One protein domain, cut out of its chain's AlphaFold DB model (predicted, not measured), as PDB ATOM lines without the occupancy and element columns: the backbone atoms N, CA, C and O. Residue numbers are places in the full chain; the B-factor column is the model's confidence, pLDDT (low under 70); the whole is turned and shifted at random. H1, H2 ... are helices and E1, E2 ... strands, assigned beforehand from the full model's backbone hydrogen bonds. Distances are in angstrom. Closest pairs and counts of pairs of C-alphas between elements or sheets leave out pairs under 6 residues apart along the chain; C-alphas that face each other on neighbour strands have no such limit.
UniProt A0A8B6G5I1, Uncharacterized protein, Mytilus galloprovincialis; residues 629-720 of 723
ATOM      1  N   ASN A 629     -51.551  11.177  25.290       81.75
ATOM      2  CA  ASN A 629     -51.163  10.083  24.387       81.75
ATOM      3  C   ASN A 629     -52.153   8.889  24.359       81.75
ATOM      4  O   ASN A 629     -51.748   7.731  24.402       81.75
ATOM      5  N   ASN A 630     -53.459   9.180  24.288       79.62
ATOM      6  CA  ASN A 630     -54.588   8.230  24.356       79.62
ATOM      7  C   ASN A 630     -54.765   7.466  25.687       79.62
ATOM      8  O   ASN A 630     -55.739   6.726  25.822       79.62
ATOM      9  N   ASN A 631     -53.905   7.677  26.687       78.88
ATOM     10  CA  ASN A 631     -54.104   7.141  28.033       78.88
ATOM     11  C   ASN A 631     -55.087   8.016  28.822       78.88
ATOM     12  O   ASN A 631     -55.078   9.242  28.702       78.88
ATOM     13  N   ILE A 632     -55.938   7.377  29.626       79.19
ATOM     14  CA  ILE A 632     -57.041   8.009  30.359       79.19
ATOM     15  C   ILE A 632     -56.710   8.005  31.856       79.19
ATOM     16  O   ILE A 632     -56.555   6.943  32.451       79.19
ATOM     17  N   TYR A 633     -56.638   9.188  32.467       79.06
ATOM     18  CA  TYR A 633     -56.262   9.379  33.872       79.06
ATOM     19  C   TYR A 633     -57.484   9.869  34.661       79.06
ATOM     20  O   TYR A 633     -57.931  11.015  34.510       79.06
ATOM     21  N   GLU A 634     -58.070   8.993  35.482       70.38
ATOM     22  CA  GLU A 634     -59.389   9.210  36.092       70.38
ATOM     23  C   GLU A 634     -59.317   9.635  37.564       70.38
ATOM     24  O   GLU A 634     -60.045  10.547  37.977       70.38
ATOM     25  N   THR A 635     -58.459   8.986  38.354       73.19
ATOM     26  CA  THR A 635     -58.344   9.206  39.804       73.19
ATOM     27  C   THR A 635     -57.627  10.516  40.132       73.19
ATOM     28  O   THR A 635     -56.844  11.034  39.333       73.19
ATOM     29  N   THR A 636     -57.851  11.066  41.332       74.06
ATOM     30  CA  THR A 636     -57.161  12.296  41.758       74.06
ATOM     31  C   THR A 636     -55.645  12.094  41.800       74.06
ATOM     32  O   THR A 636     -54.903  13.005  41.440       74.06
ATOM     33  N   LYS A 637     -55.188  10.892  42.188       79.75
ATOM     34  CA  LYS A 637     -53.767  10.529  42.214       79.75
ATOM     35  C   LYS A 637     -53.161  10.515  40.809       79.75
ATOM     36  O   LYS A 637     -52.218  11.252  40.572       79.75
ATOM     37  N   GLU A 638     -53.729   9.749  39.877       82.38
ATOM     38  CA  GLU A 638     -53.251   9.677  38.483       82.38
ATOM     39  C   GLU A 638     -53.168  11.062  37.830       82.38
ATOM     40  O   GLU A 638     -52.186  11.383  37.166       82.38
ATOM     41  N   LYS A 639     -54.179  11.910  38.065       85.12
ATOM     42  CA  LYS A 639     -54.202  13.294  37.573       85.12
ATOM     43  C   LYS A 639     -53.099  14.149  38.197       85.12
ATOM     44  O   LYS A 639     -52.474  14.933  37.489       85.12
ATOM     45  N   ALA A 640     -52.863  14.020  39.503       85.06
ATOM     46  CA  ALA A 640     -51.805  14.749  40.198       85.06
ATOM     47  C   ALA A 640     -50.407  14.299  39.746       85.06
ATOM     48  O   ALA A 640     -49.568  15.152  39.462       85.06
ATOM     49  N   ASP A 641     -50.187  12.990  39.611       87.81
ATOM     50  CA  ASP A 641     -48.923  12.404  39.161       87.81
ATOM     51  C   ASP A 641     -48.616  12.817  37.706       87.81
ATOM     52  O   ASP A 641     -47.506  13.267  37.420       87.81
ATOM     53  N   LEU A 642     -49.606  12.779  36.800       90.56
ATOM     54  CA  LEU A 642     -49.469  13.264  35.418       90.56
ATOM     55  C   LEU A 642     -49.134  14.763  35.358       90.56
ATOM     56  O   LEU A 642     -48.255  15.174  34.600       90.56
ATOM     57  N   LEU A 643     -49.818  15.594  36.153       89.81
ATOM     58  CA  LEU A 643     -49.535  17.031  36.214       89.81
ATOM     59  C   LEU A 643     -48.125  17.298  36.756       89.81
ATOM     60  O   LEU A 643     -47.406  18.116  36.184       89.81
ATOM     61  N   ALA A 644     -47.701  16.586  37.804       89.25
ATOM     62  CA  ALA A 644     -46.355  16.691  38.359       89.25
ATOM     63  C   ALA A 644     -45.282  16.302  37.329       89.25
ATOM     64  O   ALA A 644     -44.315  17.043  37.150       89.25
ATOM     65  N   GLN A 645     -45.485  15.204  36.590       89.00
ATOM     66  CA  GLN A 645     -44.618  14.811  35.475       89.00
ATOM     67  C   GLN A 645     -44.568  15.900  34.397       89.00
ATOM     68  O   GLN A 645     -43.479  16.316  34.010       89.00
ATOM     69  N   LYS A 646     -45.719  16.430  33.959       89.81
ATOM     70  CA  LYS A 646     -45.768  17.471  32.919       89.81
ATOM     71  C   LYS A 646     -45.055  18.752  33.353       89.81
ATOM     72  O   LYS A 646     -44.296  19.307  32.564       89.81
ATOM     73  N   PHE A 647     -45.247  19.201  34.597       90.56
ATOM     74  CA  PHE A 647     -44.527  20.357  35.138       90.56
ATOM     75  C   PHE A 647     -43.023  20.087  35.261       90.56
ATOM     76  O   PHE A 647     -42.237  20.929  34.840       90.56
ATOM     77  N   CYS A 648     -42.612  18.904  35.730       89.69
ATOM     78  CA  CYS A 648     -41.204  18.506  35.763       89.69
ATOM     79  C   CYS A 648     -40.571  18.518  34.362       89.69
ATOM     80  O   CYS A 648     -39.451  18.996  34.198       89.69
ATOM     81  N   THR A 649     -41.284  18.032  33.340       90.06
ATOM     82  CA  THR A 649     -40.823  18.087  31.949       90.06
ATOM     83  C   THR A 649     -40.722  19.526  31.454       90.06
ATOM     84  O   THR A 649     -39.700  19.872  30.877       90.06
ATOM     85  N   VAL A 650     -41.722  20.386  31.692       89.31
ATOM     86  CA  VAL A 650     -41.723  21.796  31.240       89.31
ATOM     87  C   VAL A 650     -40.649  22.640  31.940       89.31
ATOM     88  O   VAL A 650     -40.017  23.478  31.300       89.31
ATOM     89  N   SER A 651     -40.391  22.393  33.223       88.31
ATOM     90  CA  SER A 651     -39.339  23.061  34.003       88.31
ATOM     91  C   SER A 651     -37.961  22.396  33.887       88.31
ATOM     92  O   SER A 651     -37.031  22.806  34.576       88.31
ATOM     93  N   SER A 652     -37.804  21.372  33.043       88.00
ATOM     94  CA  SER A 652     -36.535  20.659  32.891       88.00
ATOM     95  C   SER A 652     -35.468  21.518  32.211       88.00
ATOM     96  O   SER A 652     -35.710  22.111  31.159       88.00
ATOM     97  N   THR A 653     -34.238  21.461  32.732       84.88
ATOM     98  CA  THR A 653     -33.029  22.015  32.098       84.88
ATOM     99  C   THR A 653     -32.835  21.516  30.659       84.88
ATOM    100  O   THR A 653     -32.225  22.199  29.837       84.88
ATOM    101  N   ASN A 654     -33.405  20.354  30.314       86.19
ATOM    102  CA  ASN A 654     -33.368  19.793  28.964       86.19
ATOM    103  C   ASN A 654     -34.059  20.678  27.910       86.19
ATOM    104  O   ASN A 654     -33.714  20.563  26.736       86.19
ATOM    105  N   ASN A 655     -34.968  21.575  28.314       88.94
ATOM    106  CA  ASN A 655     -35.690  22.478  27.411       88.94
ATOM    107  C   ASN A 655     -34.893  23.730  27.014       88.94
ATOM    108  O   ASN A 655     -35.304  24.446  26.103       88.94
ATOM    109  N   TYR A 656     -33.772  24.020  27.683       90.00
ATOM    110  CA  TYR A 656     -32.883  25.100  27.261       90.00
ATOM    111  C   TYR A 656     -32.096  24.710  26.003       90.00
ATOM    112  O   TYR A 656     -31.874  23.526  25.726       90.00
ATOM    113  N   ASN A 657     -31.642  25.709  25.243       92.12
ATOM    114  CA  ASN A 657     -30.768  25.470  24.096       92.12
ATOM    115  C   ASN A 657     -29.372  24.982  24.551       92.12
ATOM    116  O   ASN A 657     -28.966  25.169  25.700       92.12
ATOM    117  N   GLU A 658     -28.640  24.320  23.653       92.44
ATOM    118  CA  GLU A 658     -27.335  23.717  23.978       92.44
ATOM    119  C   GLU A 658     -26.257  24.751  24.337       92.44
ATOM    120  O   GLU A 658     -25.348  24.459  25.111       92.44
ATOM    121  N   GLU A 659     -26.376  25.975  23.824       91.81
ATOM    122  CA  GLU A 659     -25.495  27.094  24.163       91.81
ATOM    123  C   GLU A 659     -25.672  27.521  25.629       91.81
ATOM    124  O   GLU A 659     -24.698  27.575  26.378       91.81
ATOM    125  N   PHE A 660     -26.915  27.715  26.081       90.94
ATOM    126  CA  PHE A 660     -27.225  28.033  27.475       90.94
ATOM    127  C   PHE A 660     -26.919  26.866  28.416       90.94
ATOM    128  O   PHE A 660     -26.443  27.102  29.518       90.94
ATOM    129  N   LYS A 661     -27.136  25.609  28.003       91.06
ATOM    130  CA  LYS A 661     -26.729  24.434  28.799       91.06
ATOM    131  C   LYS A 661     -25.221  24.413  29.043       91.06
ATOM    132  O   LYS A 661     -24.809  24.211  30.182       91.06
ATOM    133  N   LYS A 662     -24.413  24.656  28.003       89.19
ATOM    134  CA  LYS A 662     -22.953  24.779  28.126       89.19
ATOM    135  C   LYS A 662     -22.569  25.955  29.012       89.19
ATOM    136  O   LYS A 662     -21.864  25.751  29.988       89.19
ATOM    137  N   HIS A 663     -23.110  27.145  28.747       88.25
ATOM    138  CA  HIS A 663     -22.846  28.335  29.555       88.25
ATOM    139  C   HIS A 663     -23.205  28.130  31.035       88.25
ATOM    140  O   HIS A 663     -22.396  28.431  31.905       88.25
ATOM    141  N   LYS A 664     -24.374  27.549  31.330       86.88
ATOM    142  CA  LYS A 664     -24.802  27.192  32.688       86.88
ATOM    143  C   LYS A 664     -23.827  26.215  33.345       86.88
ATOM    144  O   LYS A 664     -23.415  26.463  34.469       86.88
ATOM    145  N   ALA A 665     -23.436  25.144  32.652       85.94
ATOM    146  CA  ALA A 665     -22.486  24.164  33.179       85.94
ATOM    147  C   ALA A 665     -21.083  24.759  33.400       85.94
ATOM    148  O   ALA A 665     -20.435  24.435  34.392       85.94
ATOM    149  N   ASP A 666     -20.625  25.649  32.516       85.25
ATOM    150  CA  ASP A 666     -19.346  26.345  32.657       85.25
ATOM    151  C   ASP A 666     -19.374  27.377  33.795       85.25
ATOM    152  O   ASP A 666     -18.385  27.494  34.515       85.25
ATOM    153  N   ILE A 667     -20.490  28.079  34.016       83.31
ATOM    154  CA  ILE A 667     -20.684  28.968  35.173       83.31
ATOM    155  C   ILE A 667     -20.749  28.150  36.470       83.31
ATOM    156  O   ILE A 667     -19.958  28.384  37.375       83.31
ATOM    157  N   GLU A 668     -21.604  27.127  36.553       81.31
ATOM    158  CA  GLU A 668     -21.744  26.281  37.754       81.31
ATOM    159  C   GLU A 668     -20.451  25.537  38.130       81.31
ATOM    160  O   GLU A 668     -20.268  25.172  39.290       81.31
ATOM    161  N   LYS A 669     -19.545  25.320  37.169       79.25
ATOM    162  CA  LYS A 669     -18.246  24.672  37.387       79.25
ATOM    163  C   LYS A 669     -17.100  25.649  37.663       79.25
ATOM    164  O   LYS A 669     -16.210  25.308  38.441       79.25
ATOM    165  N   ASN A 670     -17.072  26.803  36.992       75.00
ATOM    166  CA  ASN A 670     -15.902  27.690  36.956       75.00
ATOM    167  C   ASN A 670     -16.143  29.082  37.570       75.00
ATOM    168  O   ASN A 670     -15.183  29.841  37.693       75.00
ATOM    169  N   ASP A 671     -17.373  29.447  37.949       74.88
ATOM    170  CA  ASP A 671     -17.631  30.702  38.662       74.88
ATOM    171  C   ASP A 671     -17.126  30.589  40.104       74.88
ATOM    172  O   ASP A 671     -17.765  30.024  40.997       74.88
ATOM    173  N   THR A 672     -15.939  31.150  40.322       64.62
ATOM    174  CA  THR A 672     -15.266  31.171  41.616       64.62
ATOM    175  C   THR A 672     -16.108  31.840  42.698       64.62
ATOM    176  O   THR A 672     -15.973  31.455  43.852       64.62
ATOM    177  N   ASN A 673     -16.989  32.793  42.364       66.69
ATOM    178  CA  ASN A 673     -17.853  33.439  43.353       66.69
ATOM    179  C   ASN A 673     -18.983  32.509  43.793       66.69
ATOM    180  O   ASN A 673     -19.259  32.449  44.982       66.69
ATOM    181  N   LEU A 674     -19.591  31.738  42.884       64.12
ATOM    182  CA  LEU A 674     -20.566  30.701  43.257       64.12
ATOM    183  C   LEU A 674     -19.906  29.582  44.072       64.12
ATOM    184  O   LEU A 674     -20.423  29.182  45.114       64.12
ATOM    185  N   VAL A 675     -18.733  29.106  43.646       64.62
ATOM    186  CA  VAL A 675     -17.979  28.068  44.373       64.62
ATOM    187  C   VAL A 675     -17.504  28.560  45.746       64.62
ATOM    188  O   VAL A 675     -17.406  27.756  46.670       64.62
ATOM    189  N   GLN A 676     -17.211  29.855  45.896       64.31
ATOM    190  CA  GLN A 676     -16.856  30.460  47.178       64.31
ATOM    191  C   GLN A 676     -18.098  30.716  48.049       64.31
ATOM    192  O   GLN A 676     -18.072  30.383  49.224       64.31
ATOM    193  N   PHE A 677     -19.212  31.170  47.474       64.62
ATOM    194  CA  PHE A 677     -20.509  31.341  48.146       64.62
ATOM    195  C   PHE A 677     -21.043  30.027  48.745       64.62
ATOM    196  O   PHE A 677     -21.525  30.011  49.869       64.62
ATOM    197  N   TYR A 678     -20.877  28.893  48.052       60.34
ATOM    198  CA  TYR A 678     -21.195  27.566  48.607       60.34
ATOM    199  C   TYR A 678     -20.163  27.026  49.621       60.34
ATOM    200  O   TYR A 678     -20.366  25.944  50.171       60.34
ATOM    201  N   LYS A 679     -19.048  27.731  49.859       65.00
ATOM    202  CA  LYS A 679     -18.049  27.404  50.897       65.00
ATOM    203  C   LYS A 679     -18.140  28.332  52.106       65.00
ATOM    204  O   LYS A 679     -17.919  27.878  53.227       65.00
ATOM    205  N   ASP A 680     -18.475  29.599  51.889       62.53
ATOM    206  CA  ASP A 680     -18.741  30.583  52.932       62.53
ATOM    207  C   ASP A 680     -20.153  30.377  53.504       62.53
ATOM    208  O   ASP A 680     -21.089  31.135  53.263       62.53
ATOM    209  N   ASN A 681     -20.283  29.361  54.363       62.56
ATOM    210  CA  ASN A 681     -21.460  29.118  55.211       62.56
ATOM    211  C   ASN A 681     -21.706  30.231  56.268       62.56
ATOM    212  O   ASN A 681     -22.413  30.008  57.244       62.56
ATOM    213  N   SER A 682     -21.114  31.418  56.107       67.50
ATOM    214  CA  SER A 682     -21.196  32.551  57.038       67.50
ATOM    215  C   SER A 682     -22.396  33.475  56.811       67.50
ATOM    216  O   SER A 682     -22.607  34.389  57.605       67.50
ATOM    217  N   ASP A 683     -23.157  33.286  55.732       68.38
ATOM    218  CA  ASP A 683     -24.411  34.011  55.523       68.38
ATOM    219  C   ASP A 683     -25.502  33.553  56.505       68.38
ATOM    220  O   ASP A 683     -25.686  32.360  56.744       68.38
ATOM    221  N   CYS A 684     -26.309  34.498  56.994       68.81
ATOM    222  CA  CYS A 684     -27.312  34.259  58.039       68.81
ATOM    223  C   CYS A 684     -28.452  33.289  57.668       68.81
ATOM    224  O   CYS A 684     -29.209  32.883  58.542       68.81
ATOM    225  N   TYR A 685     -28.598  32.897  56.396       70.62
ATOM    226  CA  TYR A 685     -29.549  31.852  55.987       70.62
ATOM    227  C   TYR A 685     -28.974  30.426  56.099       70.62
ATOM    228  O   TYR A 685     -29.727  29.465  55.946       70.62
ATOM    229  N   ASN A 686     -27.662  30.288  56.337       73.56
ATOM    230  CA  ASN A 686     -26.979  29.022  56.627       73.56
ATOM    231  C   ASN A 686     -26.792  28.783  58.140       73.56
ATOM    232  O   ASN A 686     -26.301  27.723  58.527       73.56
ATOM    233  N   GLU A 687     -27.160  29.751  58.988       79.69
ATOM    234  CA  GLU A 687     -27.207  29.570  60.442       79.69
ATOM    235  C   GLU A 687     -28.242  28.496  60.826       79.69
ATOM    236  O   GLU A 687     -29.234  28.270  60.126       79.69
ATOM    237  N   GLU A 688     -28.018  27.812  61.951       78.75
ATOM    238  CA  GLU A 688     -28.981  26.836  62.468       78.75
ATOM    239  C   GLU A 688     -30.295  27.534  62.841       78.75
ATOM    240  O   GLU A 688     -30.310  28.467  63.647       78.75
ATOM    241  N   PHE A 689     -31.413  27.066  62.276       80.25
ATOM    242  CA  PHE A 689     -32.719  27.653  62.565       80.25
ATOM    243  C   PHE A 689     -33.034  27.546  64.063       80.25
ATOM    244  O   PHE A 689     -32.912  26.491  64.691       80.25
ATOM    245  N   THR A 690     -33.482  28.645  64.655       84.12
ATOM    246  CA  THR A 690     -33.709  28.701  66.095       84.12
ATOM    247  C   THR A 690     -35.048  28.080  66.489       84.12
ATOM    248  O   THR A 690     -36.044  28.105  65.755       84.12
ATOM    249  N   LEU A 691     -35.137  27.615  67.740       81.12
ATOM    250  CA  LEU A 691     -36.405  27.176  68.329       81.12
ATOM    251  C   LEU A 691     -37.473  28.291  68.327       81.12
ATOM    252  O   LEU A 691     -38.667  27.990  68.335       81.12
ATOM    253  N   ASN A 692     -37.072  29.568  68.309       81.56
ATOM    254  CA  ASN A 692     -37.996  30.700  68.220       81.56
ATOM    255  C   ASN A 692     -38.564  30.866  66.804       81.56
ATOM    256  O   ASN A 692     -39.775  30.995  66.664       81.56
ATOM    257  N   GLU A 693     -37.742  30.750  65.761       83.12
ATOM    258  CA  GLU A 693     -38.223  30.761  64.372       83.12
ATOM    259  C   GLU A 693     -39.143  29.573  64.090       83.12
ATOM    260  O   GLU A 693     -40.203  29.744  63.490       83.12
ATOM    261  N   LEU A 694     -38.821  28.384  64.616       80.50
ATOM    262  CA  LEU A 694     -39.744  27.248  64.579       80.50
ATOM    263  C   LEU A 694     -41.044  27.557  65.341       80.50
ATOM    264  O   LEU A 694     -42.137  27.205  64.881       80.50
ATOM    265  N   LYS A 695     -40.963  28.209  66.511       79.38
ATOM    266  CA  LYS A 695     -42.137  28.627  67.297       79.38
ATOM    267  C   LYS A 695     -43.052  29.529  66.482       79.38
ATOM    268  O   LYS A 695     -44.220  29.161  66.316       79.38
ATOM    269  N   ASP A 696     -42.513  30.598  65.917       81.69
ATOM    270  CA  ASP A 696     -43.247  31.586  65.131       81.69
ATOM    271  C   ASP A 696     -43.796  30.994  63.826       81.69
ATOM    272  O   ASP A 696     -44.990  31.133  63.554       81.69
ATOM    273  N   ALA A 697     -42.998  30.212  63.089       81.62
ATOM    274  CA  ALA A 697     -43.424  29.568  61.848       81.62
ATOM    275  C   ALA A 697     -44.673  28.687  62.029       81.62
ATOM    276  O   ALA A 697     -45.598  28.757  61.219       81.62
ATOM    277  N   ILE A 698     -44.752  27.885  63.100       77.19
ATOM    278  CA  ILE A 698     -45.952  27.069  63.363       77.19
ATOM    279  C   ILE A 698     -47.091  27.919  63.953       77.19
ATOM    280  O   ILE A 698     -48.251  27.672  63.616       77.19
ATOM    281  N   ASN A 699     -46.804  28.944  64.763       77.62
ATOM    282  CA  ASN A 699     -47.833  29.837  65.316       77.62
ATOM    283  C   ASN A 699     -48.581  30.626  64.222       77.62
ATOM    284  O   ASN A 699     -49.794  30.814  64.324       77.62
ATOM    285  N   ASP A 700     -47.884  31.025  63.153       75.94
ATOM    286  CA  ASP A 700     -48.471  31.718  61.999       75.94
ATOM    287  C   ASP A 700     -49.188  30.775  61.007       75.94
ATOM    288  O   ASP A 700     -49.944  31.224  60.129       75.94
ATOM    289  N   THR A 701     -49.026  29.452  61.147       71.56
ATOM    290  CA  THR A 701     -49.731  28.491  60.286       71.56
ATOM    291  C   THR A 701     -51.214  28.375  60.633       71.56
ATOM    292  O   THR A 701     -51.647  28.284  61.781       71.56
ATOM    293  N   ASN A 702     -52.045  28.326  59.590       69.62
ATOM    294  CA  ASN A 702     -53.453  27.979  59.747       69.62
ATOM    295  C   ASN A 702     -53.619  26.458  59.689       69.62
ATOM    296  O   ASN A 702     -52.958  25.785  58.903       69.62
ATOM    297  N   ASN A 703     -54.600  25.937  60.428       69.19
ATOM    298  CA  ASN A 703     -54.980  24.524  60.415       69.19
ATOM    299  C   ASN A 703     -55.465  24.042  59.030       69.19
ATOM    300  O   ASN A 703     -56.663  24.047  58.725       69.19
ATOM    301  N   SER A 704     -54.516  23.619  58.195       67.12
ATOM    302  CA  SER A 704     -54.726  23.051  56.865       67.12
ATOM    303  C   SER A 704     -55.204  21.593  56.924       67.12
ATOM    304  O   SER A 704     -55.394  21.000  57.989       67.12
ATOM    305  N   ALA A 705     -55.427  20.996  55.751       64.25
ATOM    306  CA  ALA A 705     -55.395  19.540  55.654       64.25
ATOM    307  C   ALA A 705     -53.962  19.047  55.955       64.25
ATOM    308  O   ALA A 705     -53.019  19.779  55.637       64.25
ATOM    309  N   PRO A 706     -53.804  17.864  56.572       71.81
ATOM    310  CA  PRO A 706     -52.490  17.262  56.755       71.81
ATOM    311  C   PRO A 706     -51.871  16.849  55.410       71.81
ATOM    312  O   PRO A 706     -52.592  16.727  54.411       71.81
ATOM    313  N   GLY A 707     -50.554  16.643  55.393       70.62
ATOM    314  CA  GLY A 707     -49.798  16.241  54.210       70.62
ATOM    315  C   GLY A 707     -49.951  14.757  53.862       70.62
ATOM    316  O   GLY A 707     -50.862  14.065  54.324       70.62
ATOM    317  N   LYS A 708     -49.028  14.248  53.035       73.38
ATOM    318  CA  LYS A 708     -48.911  12.806  52.730       73.38
ATOM    319  C   LYS A 708     -48.576  11.995  53.993       73.38
ATOM    320  O   LYS A 708     -49.062  10.878  54.143       73.38
ATOM    321  N   ASP A 709     -47.806  12.612  54.888       78.50
ATOM    322  CA  ASP A 709     -47.509  12.213  56.273       78.50
ATOM    323  C   ASP A 709     -48.749  12.011  57.167       78.50
ATOM    324  O   ASP A 709     -48.669  11.318  58.172       78.50
ATOM    325  N   LYS A 710     -49.908  12.586  56.810       83.69
ATOM    326  CA  LYS A 710     -51.118  12.681  57.646       83.69
ATOM    327  C   LYS A 710     -50.940  13.502  58.936       83.69
ATOM    328  O   LYS A 710     -51.892  13.571  59.717       83.69
ATOM    329  N   ILE A 711     -49.825  14.200  59.135       84.81
ATOM    330  CA  ILE A 711     -49.577  15.062  60.297       84.81
ATOM    331  C   ILE A 711     -50.128  16.468  60.018       84.81
ATOM    332  O   ILE A 711     -50.108  16.966  58.894       84.81
ATOM    333  N   GLY A 712     -50.699  17.117  61.036       85.56
ATOM    334  CA  GLY A 712     -51.221  18.481  60.920       85.56
ATOM    335  C   GLY A 712     -50.718  19.395  62.028       85.56
ATOM    336  O   GLY A 712     -50.454  18.933  63.133       85.56
ATOM    337  N   TYR A 713     -50.664  20.701  61.760       83.31
ATOM    338  CA  TYR A 713     -50.076  21.715  62.650       83.31
ATOM    339  C   TYR A 713     -50.569  21.691  64.111       83.31
ATOM    340  O   TYR A 713     -49.788  21.982  65.011       83.31
ATOM    341  N   ASN A 714     -51.814  21.277  64.388       84.44
ATOM    342  CA  ASN A 714     -52.289  21.071  65.769       84.44
ATOM    343  C   ASN A 714     -51.451  20.053  66.565       84.44
ATOM    344  O   ASN A 714     -51.292  20.227  67.767       84.44
ATOM    345  N   MET A 715     -50.938  19.002  65.917       87.31
ATOM    346  CA  MET A 715     -50.091  17.990  66.558       87.31
ATOM    347  C   MET A 715     -48.777  18.623  67.008       87.31
ATOM    348  O   MET A 715     -48.479  18.612  68.196       87.31
ATOM    349  N   PHE A 716     -48.066  19.294  66.095       81.75
ATOM    350  CA  PHE A 716     -46.833  20.016  66.419       81.75
ATOM    351  C   PHE A 716     -47.036  21.123  67.461       81.75
ATOM    352  O   PHE A 716     -46.176  21.320  68.307       81.75
ATOM    353  N   ASN A 717     -48.181  21.815  67.452       78.94
ATOM    354  CA  ASN A 717     -48.519  22.782  68.501       78.94
ATOM    355  C   ASN A 717     -48.775  22.139  69.874       78.94
ATOM    356  O   ASN A 717     -48.688  22.834  70.881       78.94
ATOM    357  N   THR A 718     -49.085  20.840  69.921       78.50
ATOM    358  CA  THR A 718     -49.382  20.108  71.159       78.50
ATOM    359  C   THR A 718     -48.161  19.360  71.706       78.50
ATOM    360  O   THR A 718     -48.014  19.286  72.917       78.50
ATOM    361  N   CYS A 719     -47.226  18.914  70.857       70.94
ATOM    362  CA  CYS A 719     -45.922  18.369  71.281       70.94
ATOM    363  C   CYS A 719     -44.948  19.432  71.845       70.94
ATOM    364  O   CYS A 719     -43.775  19.147  72.034       70.94
ATOM    365  N   ARG A 720     -45.387  20.684  72.046       61.25
ATOM    366  CA  ARG A 720     -44.551  21.820  72.494       61.25
ATOM    367  C   ARG A 720     -44.450  21.970  74.014       61.25
ATOM    368  O   ARG A 720     -43.984  23.007  74.485       61.25
TER     369      ARG A 720
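Overview. This is residues 629 to 720 of the 723 residues of an uncharacterized protein of Mytilus galloprovincialis (UniProt A0A8B6G5I1). The chain runs as a wide, open horseshoe of helices lying nearly flat round an empty middle: H1 makes one side, H2 and H3 follow round the curve, and a long link leads to H4 at the other end, where the chain folds back and H5 packs on H4. The short strand E1 comes before H1, and the horseshoe stays open between H1 and the H4 and H5 pair. The printed part has 92 residues, with one named strand and five named helices in the order E1, H1, H2, H3, H4, H5; the class is mostly helix. The whole is extended, with a radius of gyration of the C-alphas of 21.0 A, and spans 52 by 52 by 16 A.

Along the chain. H1, the longest helix, holds residues 636 to 650 and measures 21.0 A from C-alpha 636 at (-57.161, 12.296, 41.758) to C-alpha 650 at (-41.723, 21.796, 31.240). Before it stands E1, residues 631 to 633. H2 is residues 658 to 670, 17.7 A long, and H3 is residues 672 to 677. H4 is residues 691 to 699, 12.1 A long. H5, residues 713 to 718, ends with C-alpha 718 at (-49.382, 20.108, 71.159).

Arrangement. H1 touches no helix; it is apart from H2, H3, H4 and H5. The closest C-alphas of E1 and H1 are those of Tyr 633 and Lys 639, 5.8 A apart. E1 pairs with no named strand. H2 and H3 touch only at the corner, and only just, with 3 pairs of C-alphas within 8 A; H2 does so with residues 668 to 669 alone. Their closest C-alphas are those of Glu 668 and Leu 674, 7.2 A apart. They run the same way at a steep tilt of 68 degrees, only just short of about perpendicular. H3 and H4 are apart. H4 and H5 touch, with the C-alphas of Ile 698 and Tyr 713 closest at 6.8 A. They run opposite ways at a steep tilt of 55 degrees. In H1, H2, H3, H4 and H5 every O i to N i+4 pair is within hydrogen-bond range.

Size, cuts and confidence. The two C-alphas farthest apart, those of Glu 659 and Thr 718, are 53.2 A apart. The printed part has no cut. The links from H3 to H4 and from H4 to H5 are long, with 13 residues each. Residues 679 to 685 stand free. The mean pLDDT of the printed part is 79.2, and it is under 70 at residues 672 to 684, 702 to 705 and 720.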